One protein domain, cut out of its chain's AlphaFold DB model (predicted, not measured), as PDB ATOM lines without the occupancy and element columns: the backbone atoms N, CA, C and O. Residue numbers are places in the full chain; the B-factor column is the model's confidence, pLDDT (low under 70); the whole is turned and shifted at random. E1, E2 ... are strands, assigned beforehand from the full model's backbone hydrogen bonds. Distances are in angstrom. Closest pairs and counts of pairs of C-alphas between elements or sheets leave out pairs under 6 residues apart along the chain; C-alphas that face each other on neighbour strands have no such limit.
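This is residues 14 to 91 of the 293 residues of the protein "Zinc finger CCCH domain-containing protein 13-like" of Trifolium pratense (UniProt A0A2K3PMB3). With little regular structure, the domain is a long ribbon of two strands, E1 and E2, with short E3 beside E2 at one end and two long loops, residues 14 to 35 and 47 to 71, swinging out to one side. The printed part has 78 residues, with three named strands and no named helix; under half are in named elements, and the class is all strand. The whole is loose, radius of gyration of the C-alphas 14.4 A, spanning 44 by 25 by 18 A.

E1, residues 36 to 46, and E2, residues 72 to 82, form an antiparallel hairpin at 162 degrees; N 40 and O 79 are 2.9 A apart, within hydrogen-bond range. E2 bends by 54 degrees at residue 76. E3, residues 87 to 90, forms a hairpin with E2, antiparallel at 141 degrees, with N 88 and O 80 at 2.9 A. The order E1, E2, E3 is a meander, each strand the antiparallel neighbour of the one before. Residues 14 to 15 pair with 72 to 73 of E2.

E1 is 29.9 A long from C-alpha 36 at (216.377, 159.034, 215.547); E2 is 29.6 A; E3 ends at C-alpha 90, (203.575, 161.607, 215.899).

The C-alphas farthest apart, of Asp 50 and Gly 84, are 44.1 A apart. The printed part has no cut; the link from E1 to E2 is long. Confidence is under 70 at residues 21 to 33, 57 to 60, 68 and 91.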
ATOM      1  N   TYR A  14     195.875 164.238 200.482       88.19
ATOM      2  CA  TYR A  14     196.911 164.814 199.640       88.19
ATOM      3  C   TYR A  14     196.877 164.192 198.248       88.19
ATOM      4  O   TYR A  14     196.457 163.042 198.086       88.19
ATOM      5  N   THR A  15     197.305 164.946 197.243       88.25
ATOM      6  CA  THR A  15     197.513 164.422 195.885       88.25
ATOM      7  C   THR A  15     198.669 163.420 195.866       88.25
ATOM      8  O   THR A  15     199.577 163.511 196.691       88.25
ATOM      9  N   TYR A  16     198.671 162.469 194.927       86.62
ATOM     10  CA  TYR A  16     199.711 161.428 194.840       86.62
ATOM     11  C   TYR A  16     201.149 161.958 194.666       86.62
ATOM     12  O   TYR A  16     202.101 161.243 194.975       86.62
ATOM     13  N   ASP A  17     201.318 163.185 194.169       84.88
ATOM     14  CA  ASP A  17     202.603 163.856 193.949       84.88
ATOM     15  C   ASP A  17     203.077 164.694 195.152       84.88
ATOM     16  O   ASP A  17     204.174 165.253 195.122       84.88
ATOM     17  N   SER A  18     202.290 164.750 196.232       84.06
ATOM     18  CA  SER A  18     202.657 165.435 197.473       84.06
ATOM     19  C   SER A  18     203.843 164.778 198.198       84.06
ATOM     20  O   SER A  18     203.966 163.556 198.284       84.06
ATOM     21  N   ASP A  19     204.717 165.602 198.782       76.75
ATOM     22  CA  ASP A  19     205.860 165.157 199.584       76.75
ATOM     23  C   ASP A  19     205.388 164.682 200.971       76.75
ATOM     24  O   ASP A  19     205.052 165.479 201.852       76.75
ATOM     25  N   LEU A  20     205.377 163.359 201.167       71.31
ATOM     26  CA  LEU A  20     204.953 162.691 202.402       71.31
ATOM     27  C   LEU A  20     205.670 163.224 203.654       71.31
ATOM     28  O   LEU A  20     205.063 163.323 204.720       71.31
ATOM     29  N   VAL A  21     206.950 163.587 203.527       63.25
ATOM     30  CA  VAL A  21     207.777 164.050 204.651       63.25
ATOM     31  C   VAL A  21     207.390 165.473 205.055       63.25
ATOM     32  O   VAL A  21     207.372 165.789 206.244       63.25
ATOM     33  N   ALA A  22     207.007 166.314 204.091       59.91
ATOM     34  CA  ALA A  22     206.619 167.705 204.326       59.91
ATOM     35  C   ALA A  22     205.294 167.850 205.101       59.91
ATOM     36  O   ALA A  22     205.066 168.874 205.741       59.91
ATOM     37  N   GLY A  23     204.428 166.831 205.085       57.53
ATOM     38  CA  GLY A  23     203.168 166.838 205.840       57.53
ATOM     39  C   GLY A  23     203.335 166.710 207.361       57.53
ATOM     40  O   GLY A  23     202.443 167.115 208.106       57.53
ATOM     41  N   TYR A  24     204.465 166.174 207.836       61.69
ATOM     42  CA  TYR A  24     204.670 165.836 209.255       61.69
ATOM     43  C   TYR A  24     205.977 166.349 209.844       61.69
ATOM     44  O   TYR A  24     206.023 166.733 211.012       61.69
ATOM     45  N   CYS A  25     207.049 166.367 209.062       55.69
ATOM     46  CA  CYS A  25     208.326 166.866 209.526       55.69
ATOM     47  C   CYS A  25     208.485 168.310 209.072       55.69
ATOM     48  O   CYS A  25     208.526 168.598 207.874       55.69
ATOM     49  N   ARG A  26     208.646 169.215 210.044       56.75
ATOM     50  CA  ARG A  26     209.246 170.525 209.779       56.75
ATOM     51  C   ARG A  26     210.547 170.276 209.004       56.75
ATOM     52  O   ARG A  26     211.379 169.509 209.496       56.75
ATOM     53  N   PRO A  27     210.770 170.910 207.843       49.97
ATOM     54  CA  PRO A  27     212.096 170.986 207.251       49.97
ATOM     55  C   PRO A  27     212.948 171.880 208.162       49.97
ATOM     56  O   PRO A  27     213.112 173.074 207.921       49.97
ATOM     57  N   THR A  28     213.415 171.346 209.290       45.28
ATOM     58  CA  THR A  28     214.346 172.062 210.154       45.28
ATOM     59  C   THR A  28     215.706 172.075 209.473       45.28
ATOM     60  O   THR A  28     216.150 171.069 208.926       45.28
ATOM     61  N   ALA A  29     216.388 173.220 209.512       39.75
ATOM     62  CA  ALA A  29     217.775 173.324 209.063       39.75
ATOM     63  C   ALA A  29     218.748 172.531 209.962       39.75
ATOM     64  O   ALA A  29     219.908 172.352 209.602       39.75
ATOM     65  N   SER A  30     218.286 172.063 211.126       44.97
ATOM     66  CA  SER A  30     219.041 171.197 212.022       44.97
ATOM     67  C   SER A  30     218.967 169.737 211.585       44.97
ATOM     68  O   SER A  30     217.906 169.214 211.233       44.97
ATOM     69  N   THR A  31     220.113 169.066 211.667       51.50
ATOM     70  CA  THR A  31     220.221 167.615 211.531       51.50
ATOM     71  C   THR A  31     219.263 166.940 212.521       51.50
ATOM     72  O   THR A  31     219.198 167.376 213.677       51.50
ATOM     73  N   PRO A  32     218.526 165.886 212.117       61.50
ATOM     74  CA  PRO A  32     217.703 165.122 213.046       61.50
ATOM     75  C   PRO A  32     218.541 164.679 214.255       61.50
ATOM     76  O   PRO A  32     219.701 164.293 214.061       61.50
ATOM     77  N   PRO A  33     217.995 164.708 215.485       68.06
ATOM     78  CA  PRO A  33     218.698 164.211 216.660       68.06
ATOM     79  C   PRO A  33     219.300 162.828 216.402       68.06
ATOM     80  O   PRO A  33     218.625 161.946 215.871       68.06
ATOM     81  N   ALA A  34     220.552 162.613 216.817       71.50
ATOM     82  CA  ALA A  34     221.294 161.382 216.526       71.50
ATOM     83  C   ALA A  34     220.617 160.098 217.054       71.50
ATOM     84  O   ALA A  34     220.963 159.004 216.605       71.50
ATOM     85  N   ALA A  35     219.661 160.239 217.980       74.94
ATOM     86  CA  ALA A  35     218.834 159.176 218.542       74.94
ATOM     87  C   ALA A  35     217.713 158.685 217.603       74.94
ATOM     88  O   ALA A  35     217.158 157.614 217.848       74.94
ATOM     89  N   ILE A  36     217.376 159.431 216.546       77.06
ATOM     90  CA  ILE A  36     216.377 159.034 215.547       77.06
ATOM     91  C   ILE A  36     217.017 158.059 214.555       77.06
ATOM     92  O   ILE A  36     218.068 158.342 213.979       77.06
ATOM     93  N   GLN A  37     216.378 156.906 214.360       82.00
ATOM     94  CA  GLN A  37     216.762 155.916 213.358       82.00
ATOM     95  C   GLN A  37     216.001 156.147 212.052       82.00
ATOM     96  O   GLN A  37     216.620 156.330 211.006       82.00
ATOM     97  N   GLU A  38     214.670 156.181 212.115       81.75
ATOM     98  CA  GLU A  38     213.812 156.374 210.945       81.75
ATOM     99  C   GLU A  38     212.470 157.030 211.299       81.75
ATOM    100  O   GLU A  38     212.051 157.063 212.458       81.75
ATOM    101  N   LEU A  39     211.806 157.546 210.264       79.00
ATOM    102  CA  LEU A  39     210.416 157.988 210.292       79.00
ATOM    103  C   LEU A  39     209.582 156.958 209.528       79.00
ATOM    104  O   LEU A  39     209.905 156.647 208.378       79.00
ATOM    105  N   ARG A  40     208.509 156.464 210.140       84.31
ATOM    106  CA  ARG A  40     207.601 155.487 209.538       84.31
ATOM    107  C   ARG A  40     206.211 156.091 209.416       84.31
ATOM    108  O   ARG A  40     205.651 156.547 210.405       84.31
ATOM    109  N   ALA A  41     205.654 156.078 208.209       84.75
ATOM    110  CA  ALA A  41     204.306 156.563 207.941       84.75
ATOM    111  C   ALA A  41     203.464 155.457 207.298       84.75
ATOM    112  O   ALA A  41     203.907 154.803 206.354       84.75
ATOM    113  N   THR A  42     202.244 155.281 207.797       87.31
ATOM    114  CA  THR A  42     201.221 154.417 207.208       87.31
ATOM    115  C   THR A  42     200.258 155.288 206.420       87.31
ATOM    116  O   THR A  42     199.691 156.242 206.960       87.31
ATOM    117  N   ILE A  43     200.079 154.968 205.140       89.38
ATOM    118  CA  ILE A  43     199.200 155.710 204.236       89.38
ATOM    119  C   ILE A  43     198.019 154.853 203.788       89.38
ATOM    120  O   ILE A  43     198.169 153.668 203.498       89.38
ATOM    121  N   ARG A  44     196.851 155.483 203.670       92.31
ATOM    122  CA  ARG A  44     195.671 154.940 203.000       92.31
ATOM    123  C   ARG A  44     195.531 155.603 201.639       92.31
ATOM    124  O   ARG A  44     195.383 156.822 201.561       92.31
ATOM    125  N   VAL A  45     195.543 154.800 200.580       92.88
ATOM    126  CA  VAL A  45     195.242 155.264 199.220       92.88
ATOM    127  C   VAL A  45     193.736 155.497 199.096       92.88
ATOM    128  O   VAL A  45     192.933 154.709 199.592       92.88
ATOM    129  N   LEU A  46     193.355 156.601 198.465       91.56
ATOM    130  CA  LEU A  46     191.979 157.057 198.301       91.56
ATOM    131  C   LEU A  46     191.727 157.449 196.833       91.56
ATOM    132  O   LEU A  46     192.676 157.792 196.121       91.56
ATOM    133  N   PRO A  47     190.465 157.464 196.373       92.44
ATOM    134  CA  PRO A  47     190.107 158.086 195.099       92.44
ATOM    135  C   PRO A  47     190.546 159.565 195.027       92.44
ATOM    136  O   PRO A  47     190.773 160.199 196.070       92.44
ATOM    137  N   PRO A  48     190.689 160.138 193.820       90.12
ATOM    138  CA  PRO A  48     190.959 161.562 193.660       90.12
ATOM    139  C   PRO A  48     189.790 162.394 194.207       90.12
ATOM    140  O   PRO A  48     188.648 161.935 194.239       90.12
ATOM    141  N   LYS A  49     190.078 163.616 194.663       86.06
ATOM    142  CA  LYS A  49     189.055 164.592 195.056       86.06
ATOM    143  C   LYS A  49     188.854 165.629 193.962       86.06
ATOM    144  O   LYS A  49     189.814 166.005 193.291       86.06
ATOM    145  N   ASP A  50     187.642 166.172 193.890       85.19
ATOM    146  CA  ASP A  50     187.313 167.303 193.014       85.19
ATOM    147  C   ASP A  50     188.058 168.584 193.417       85.19
ATOM    148  O   ASP A  50     188.349 169.437 192.579       85.19
ATOM    149  N   CYS A  51     188.381 168.727 194.706       84.44
ATOM    150  CA  CYS A  51     189.169 169.841 195.214       84.44
ATOM    151  C   CYS A  51     189.986 169.485 196.468       84.44
ATOM    152  O   CYS A  51     189.600 168.669 197.311       84.44
ATOM    153  N   TYR A  52     191.126 170.160 196.598       85.25
ATOM    154  CA  TYR A  52     192.074 170.060 197.699       85.25
ATOM    155  C   TYR A  52     192.284 171.450 198.298       85.25
ATOM    156  O   TYR A  52     192.636 172.396 197.593       85.25
ATOM    157  N   ILE A  53     192.082 171.577 199.608       77.94
ATOM    158  CA  ILE A  53     192.201 172.851 200.326       77.94
ATOM    159  C   ILE A  53     193.639 173.106 200.800       77.94
ATOM    160  O   ILE A  53     194.323 172.200 201.284       77.94
ATOM    161  N   SER A  54     194.079 174.361 200.691       78.69
ATOM    162  CA  SER A  54     195.357 174.843 201.232       78.69
ATOM    163  C   SER A  54     195.230 175.162 202.721       78.69
ATOM    164  O   SER A  54     194.351 175.929 203.110       78.69
ATOM    165  N   THR A  55     196.143 174.646 203.542       73.25
ATOM    166  CA  THR A  55     196.318 175.052 204.944       73.25
ATOM    167  C   THR A  55     197.805 175.220 205.264       73.25
ATOM    168  O   THR A  55     198.672 174.774 204.510       73.25
ATOM    169  N   LEU A  56     198.132 175.912 206.358       71.38
ATOM    170  CA  LEU A  56     199.483 175.900 206.920       71.38
ATOM    171  C   LEU A  56     199.478 174.981 208.142       71.38
ATOM    172  O   LEU A  56     198.789 175.276 209.113       71.38
ATOM    173  N   ARG A  57     200.255 173.896 208.106       68.38
ATOM    174  CA  ARG A  57     200.465 172.997 209.252       68.38
ATOM    175  C   ARG A  57     201.944 172.667 209.370       68.38
ATOM    176  O   ARG A  57     202.628 172.564 208.358       68.38
ATOM    177  N   ASN A  58     202.457 172.531 210.593       64.38
ATOM    178  CA  ASN A  58     203.874 172.224 210.834       64.38
ATOM    179  C   ASN A  58     204.848 173.173 210.096       64.38
ATOM    180  O   ASN A  58     205.905 172.747 209.639       64.38
ATOM    181  N   ASN A  59     204.490 174.457 209.959       60.09
ATOM    182  CA  ASN A  59     205.222 175.477 209.187       60.09
ATOM    183  C   ASN A  59     205.417 175.143 207.690       60.09
ATOM    184  O   ASN A  59     206.251 175.747 207.016       60.09
ATOM    185  N   VAL A  60     204.616 174.222 207.148       66.31
ATOM    186  CA  VAL A  60     204.561 173.868 205.727       66.31
ATOM    187  C   VAL A  60     203.191 174.257 205.179       66.31
ATOM    188  O   VAL A  60     202.148 173.836 205.681       66.31
ATOM    189  N   ARG A  61     203.177 175.123 204.158       75.12
ATOM    190  CA  ARG A  61     201.936 175.557 203.502       75.12
ATOM    191  C   ARG A  61     201.612 174.584 202.387       75.12
ATOM    192  O   ARG A  61     202.357 174.527 201.411       75.12
ATOM    193  N   SER A  62     200.491 173.878 202.498       81.38
ATOM    194  CA  SER A  62     199.976 173.115 201.370       81.38
ATOM    195  C   SER A  62     199.379 174.047 200.322       81.38
ATOM    196  O   SER A  62     198.947 175.161 200.619       81.38
ATOM    197  N   ARG A  63     199.368 173.621 199.067       80.56
ATOM    198  CA  ARG A  63     198.737 174.313 197.951       80.56
ATOM    199  C   ARG A  63     197.326 173.783 197.763       80.56
ATOM    200  O   ARG A  63     197.053 172.610 198.011       80.56
ATOM    201  N   ALA A  64     196.436 174.659 197.320       82.81
ATOM    202  CA  ALA A  64     195.141 174.221 196.836       82.81
ATOM    203  C   ALA A  64     195.326 173.591 195.450       82.81
ATOM    204  O   ALA A  64     196.216 174.000 194.697       82.81
ATOM    205  N   TRP A  65     194.498 172.608 195.121       82.31
ATOM    206  CA  TRP A  65     194.481 171.989 193.800       82.31
ATOM    207  C   TRP A  65     193.053 171.607 193.420       82.31
ATOM    208  O   TRP A  65     192.246 171.288 194.293       82.31
ATOM    209  N   GLY A  66     192.734 171.686 192.128       78.06
ATOM    210  CA  GLY A  66     191.451 171.224 191.593       78.06
ATOM    211  C   GLY A  66     191.401 169.702 191.466       78.06
ATOM    212  O   GLY A  66     192.183 168.999 192.109       78.06
ATOM    213  N   ALA A  67     190.501 169.202 190.616       73.25
ATOM    214  CA  ALA A  67     190.310 167.772 190.396       73.25
ATOM    215  C   ALA A  67     191.629 167.105 189.974       73.25
ATOM    216  O   ALA A  67     192.128 167.326 188.868       73.25
ATOM    217  N   ALA A  68     192.229 166.334 190.882       64.94
ATOM    218  CA  ALA A  68     193.502 165.673 190.624       64.94
ATOM    219  C   ALA A  68     193.298 164.442 189.734       64.94
ATOM    220  O   ALA A  68     192.310 163.721 189.858       64.94
ATOM    221  N   ILE A  69     194.262 164.179 188.854       71.88
ATOM    222  CA  ILE A  69     194.298 162.962 188.039       71.88
ATOM    223  C   ILE A  69     194.977 161.863 188.870       71.88
ATOM    224  O   ILE A  69     195.987 162.121 189.521       71.88
ATOM    225  N   GLY A  70     194.445 160.638 188.853       84.00
ATOM    226  CA  GLY A  70     195.043 159.493 189.548       84.00
ATOM    227  C   GLY A  70     194.406 159.214 190.910       84.00
ATOM    228  O   GLY A  70     193.205 158.975 190.980       84.00
ATOM    229  N   CYS A  71     195.206 159.185 191.979       88.06
ATOM    230  CA  CYS A  71     194.748 158.876 193.335       88.06
ATOM    231  C   CYS A  71     195.110 159.974 194.345       88.06
ATOM    232  O   CYS A  71     195.954 160.839 194.102       88.06
ATOM    233  N   SER A  72     194.460 159.919 195.503       91.06
ATOM    234  CA  SER A  72     194.866 160.657 196.696       91.06
ATOM    235  C   SER A  72     195.464 159.702 197.718       91.06
ATOM    236  O   SER A  72     195.261 158.489 197.655       91.06
ATOM    237  N   TYR A  73     196.110 160.244 198.741       90.38
ATOM    238  CA  TYR A  73     196.406 159.483 199.946       90.38
ATOM    239  C   TYR A  73     196.093 160.284 201.206       90.38
ATOM    240  O   TYR A  73     196.115 161.514 201.225       90.38
ATOM    241  N   ARG A  74     195.803 159.565 202.286       88.88
ATOM    242  CA  ARG A  74     195.751 160.087 203.652       88.88
ATOM    243  C   ARG A  74     196.825 159.391 204.471       88.88
ATOM    244  O   ARG A  74     197.038 158.195 204.313       88.88
ATOM    245  N   ILE A  75     197.466 160.124 205.369       85.12
ATOM    246  CA  ILE A  75     198.366 159.544 206.367       85.12
ATOM    247  C   ILE A  75     197.503 159.105 207.553       85.12
ATOM    248  O   ILE A  75     196.798 159.932 208.124       85.12
ATOM    249  N   GLU A  76     197.520 157.819 207.890       86.00
ATOM    250  CA  GLU A  76     196.770 157.277 209.032       86.00
ATOM    251  C   GLU A  76     197.568 157.348 210.328       86.00
ATOM    252  O   GLU A  76     197.014 157.619 211.386       86.00
ATOM    253  N   ARG A  77     198.873 157.085 210.235       83.56
ATOM    254  CA  ARG A  77     199.782 157.055 211.376       83.56
ATOM    255  C   ARG A  77     201.169 157.473 210.931       83.56
ATOM    256  O   ARG A  77     201.610 157.084 209.853       83.56
ATOM    257  N   CYS A  78     201.865 158.222 211.773       82.56
ATOM    258  CA  CYS A  78     203.270 158.548 211.589       82.56
ATOM    259  C   CYS A  78     204.000 158.325 212.916       82.56
ATOM    260  O   CYS A  78     203.461 158.666 213.962       82.56
ATOM    261  N   CYS A  79     205.194 157.736 212.910       83.00
ATOM    262  CA  CYS A  79     205.974 157.529 214.126       83.00
ATOM    263  C   CYS A  79     207.484 157.629 213.889       83.00
ATOM    264  O   CYS A  79     207.998 157.354 212.802       83.00
ATOM    265  N   ILE A  80     208.201 158.039 214.933       83.81
ATOM    266  CA  ILE A  80     209.663 158.055 214.991       83.81
ATOM    267  C   ILE A  80     210.134 156.757 215.637       83.81
ATOM    268  O   ILE A  80     209.717 156.436 216.749       83.81
ATOM    269  N   VAL A  81     211.062 156.060 214.989       82.81
ATOM    270  CA  VAL A  81     211.770 154.908 215.561       82.81
ATOM    271  C   VAL A  81     213.117 155.382 216.102       82.81
ATOM    272  O   VAL A  81     213.889 156.027 215.383       82.81
ATOM    273  N   LYS A  82     213.411 155.097 217.374       84.69
ATOM    274  CA  LYS A  82     214.693 155.449 218.008       84.69
ATOM    275  C   LYS A  82     215.738 154.353 217.795       84.69
ATOM    276  O   LYS A  82     215.405 153.175 217.814       84.69
ATOM    277  N   LYS A  83     217.020 154.734 217.723       81.31
ATOM    278  CA  LYS A  83     218.149 153.789 217.585       81.31
ATOM    279  C   LYS A  83     218.273 152.778 218.733       81.31
ATOM    280  O   LYS A  83     218.827 151.708 218.528       81.31
ATOM    281  N   GLY A  84     217.783 153.118 219.926       78.38
ATOM    282  CA  GLY A  84     217.788 152.240 221.106       78.38
ATOM    283  C   GLY A  84     216.542 151.360 221.248       78.38
ATOM    284  O   GLY A  84     216.352 150.760 222.300       78.38
ATOM    285  N   GLY A  85     215.674 151.316 220.232       76.88
ATOM    286  CA  GLY A  85     214.344 150.725 220.342       76.88
ATOM    287  C   GLY A  85     213.312 151.699 220.926       76.88
ATOM    288  O   GLY A  85     213.643 152.715 221.542       76.88
ATOM    289  N   GLY A  86     212.036 151.403 220.681       81.25
ATOM    290  CA  GLY A  86     210.905 152.257 221.049       81.25
ATOM    291  C   GLY A  86     210.459 153.198 219.926       81.25
ATOM    292  O   GLY A  86     211.261 153.714 219.141       81.25
ATOM    293  N   THR A  87     209.147 153.415 219.865       84.44
ATOM    294  CA  THR A  87     208.488 154.279 218.883       84.44
ATOM    295  C   THR A  87     207.811 155.450 219.577       84.44
ATOM    296  O   THR A  87     207.175 155.264 220.611       84.44
ATOM    297  N   ILE A  88     207.929 156.646 219.003       80.44
ATOM    298  CA  ILE A  88     207.120 157.807 219.392       80.44
ATOM    299  C   ILE A  88     206.096 158.026 218.289       80.44
ATOM    300  O   ILE A  88     206.489 158.329 217.161       80.44
ATOM    301  N   ASP A  89     204.814 157.874 218.603       78.50
ATOM    302  CA  ASP A  89     203.754 158.256 217.675       78.50
ATOM    303  C   ASP A  89     203.735 159.779 217.521       78.50
ATOM    304  O   ASP A  89     203.816 160.537 218.489       78.50
ATOM    305  N   LEU A  90     203.717 160.215 216.268       72.12
ATOM    306  CA  LEU A  90     203.575 161.607 215.899       72.12
ATOM    307  C   LEU A  90     202.098 161.859 215.666       72.12
ATOM    308  O   LEU A  90     201.503 161.292 214.750       72.12
ATOM    309  N   GLU A  91     201.534 162.753 216.462       64.44
ATOM    310  CA  GLU A  91     200.199 163.253 216.194       64.44
ATOM    311  C   GLU A  91     200.247 164.241 215.022       64.44
ATOM    312  O   GLU A  91     201.131 165.111 214.973       64.44
TER     313      GLU A  91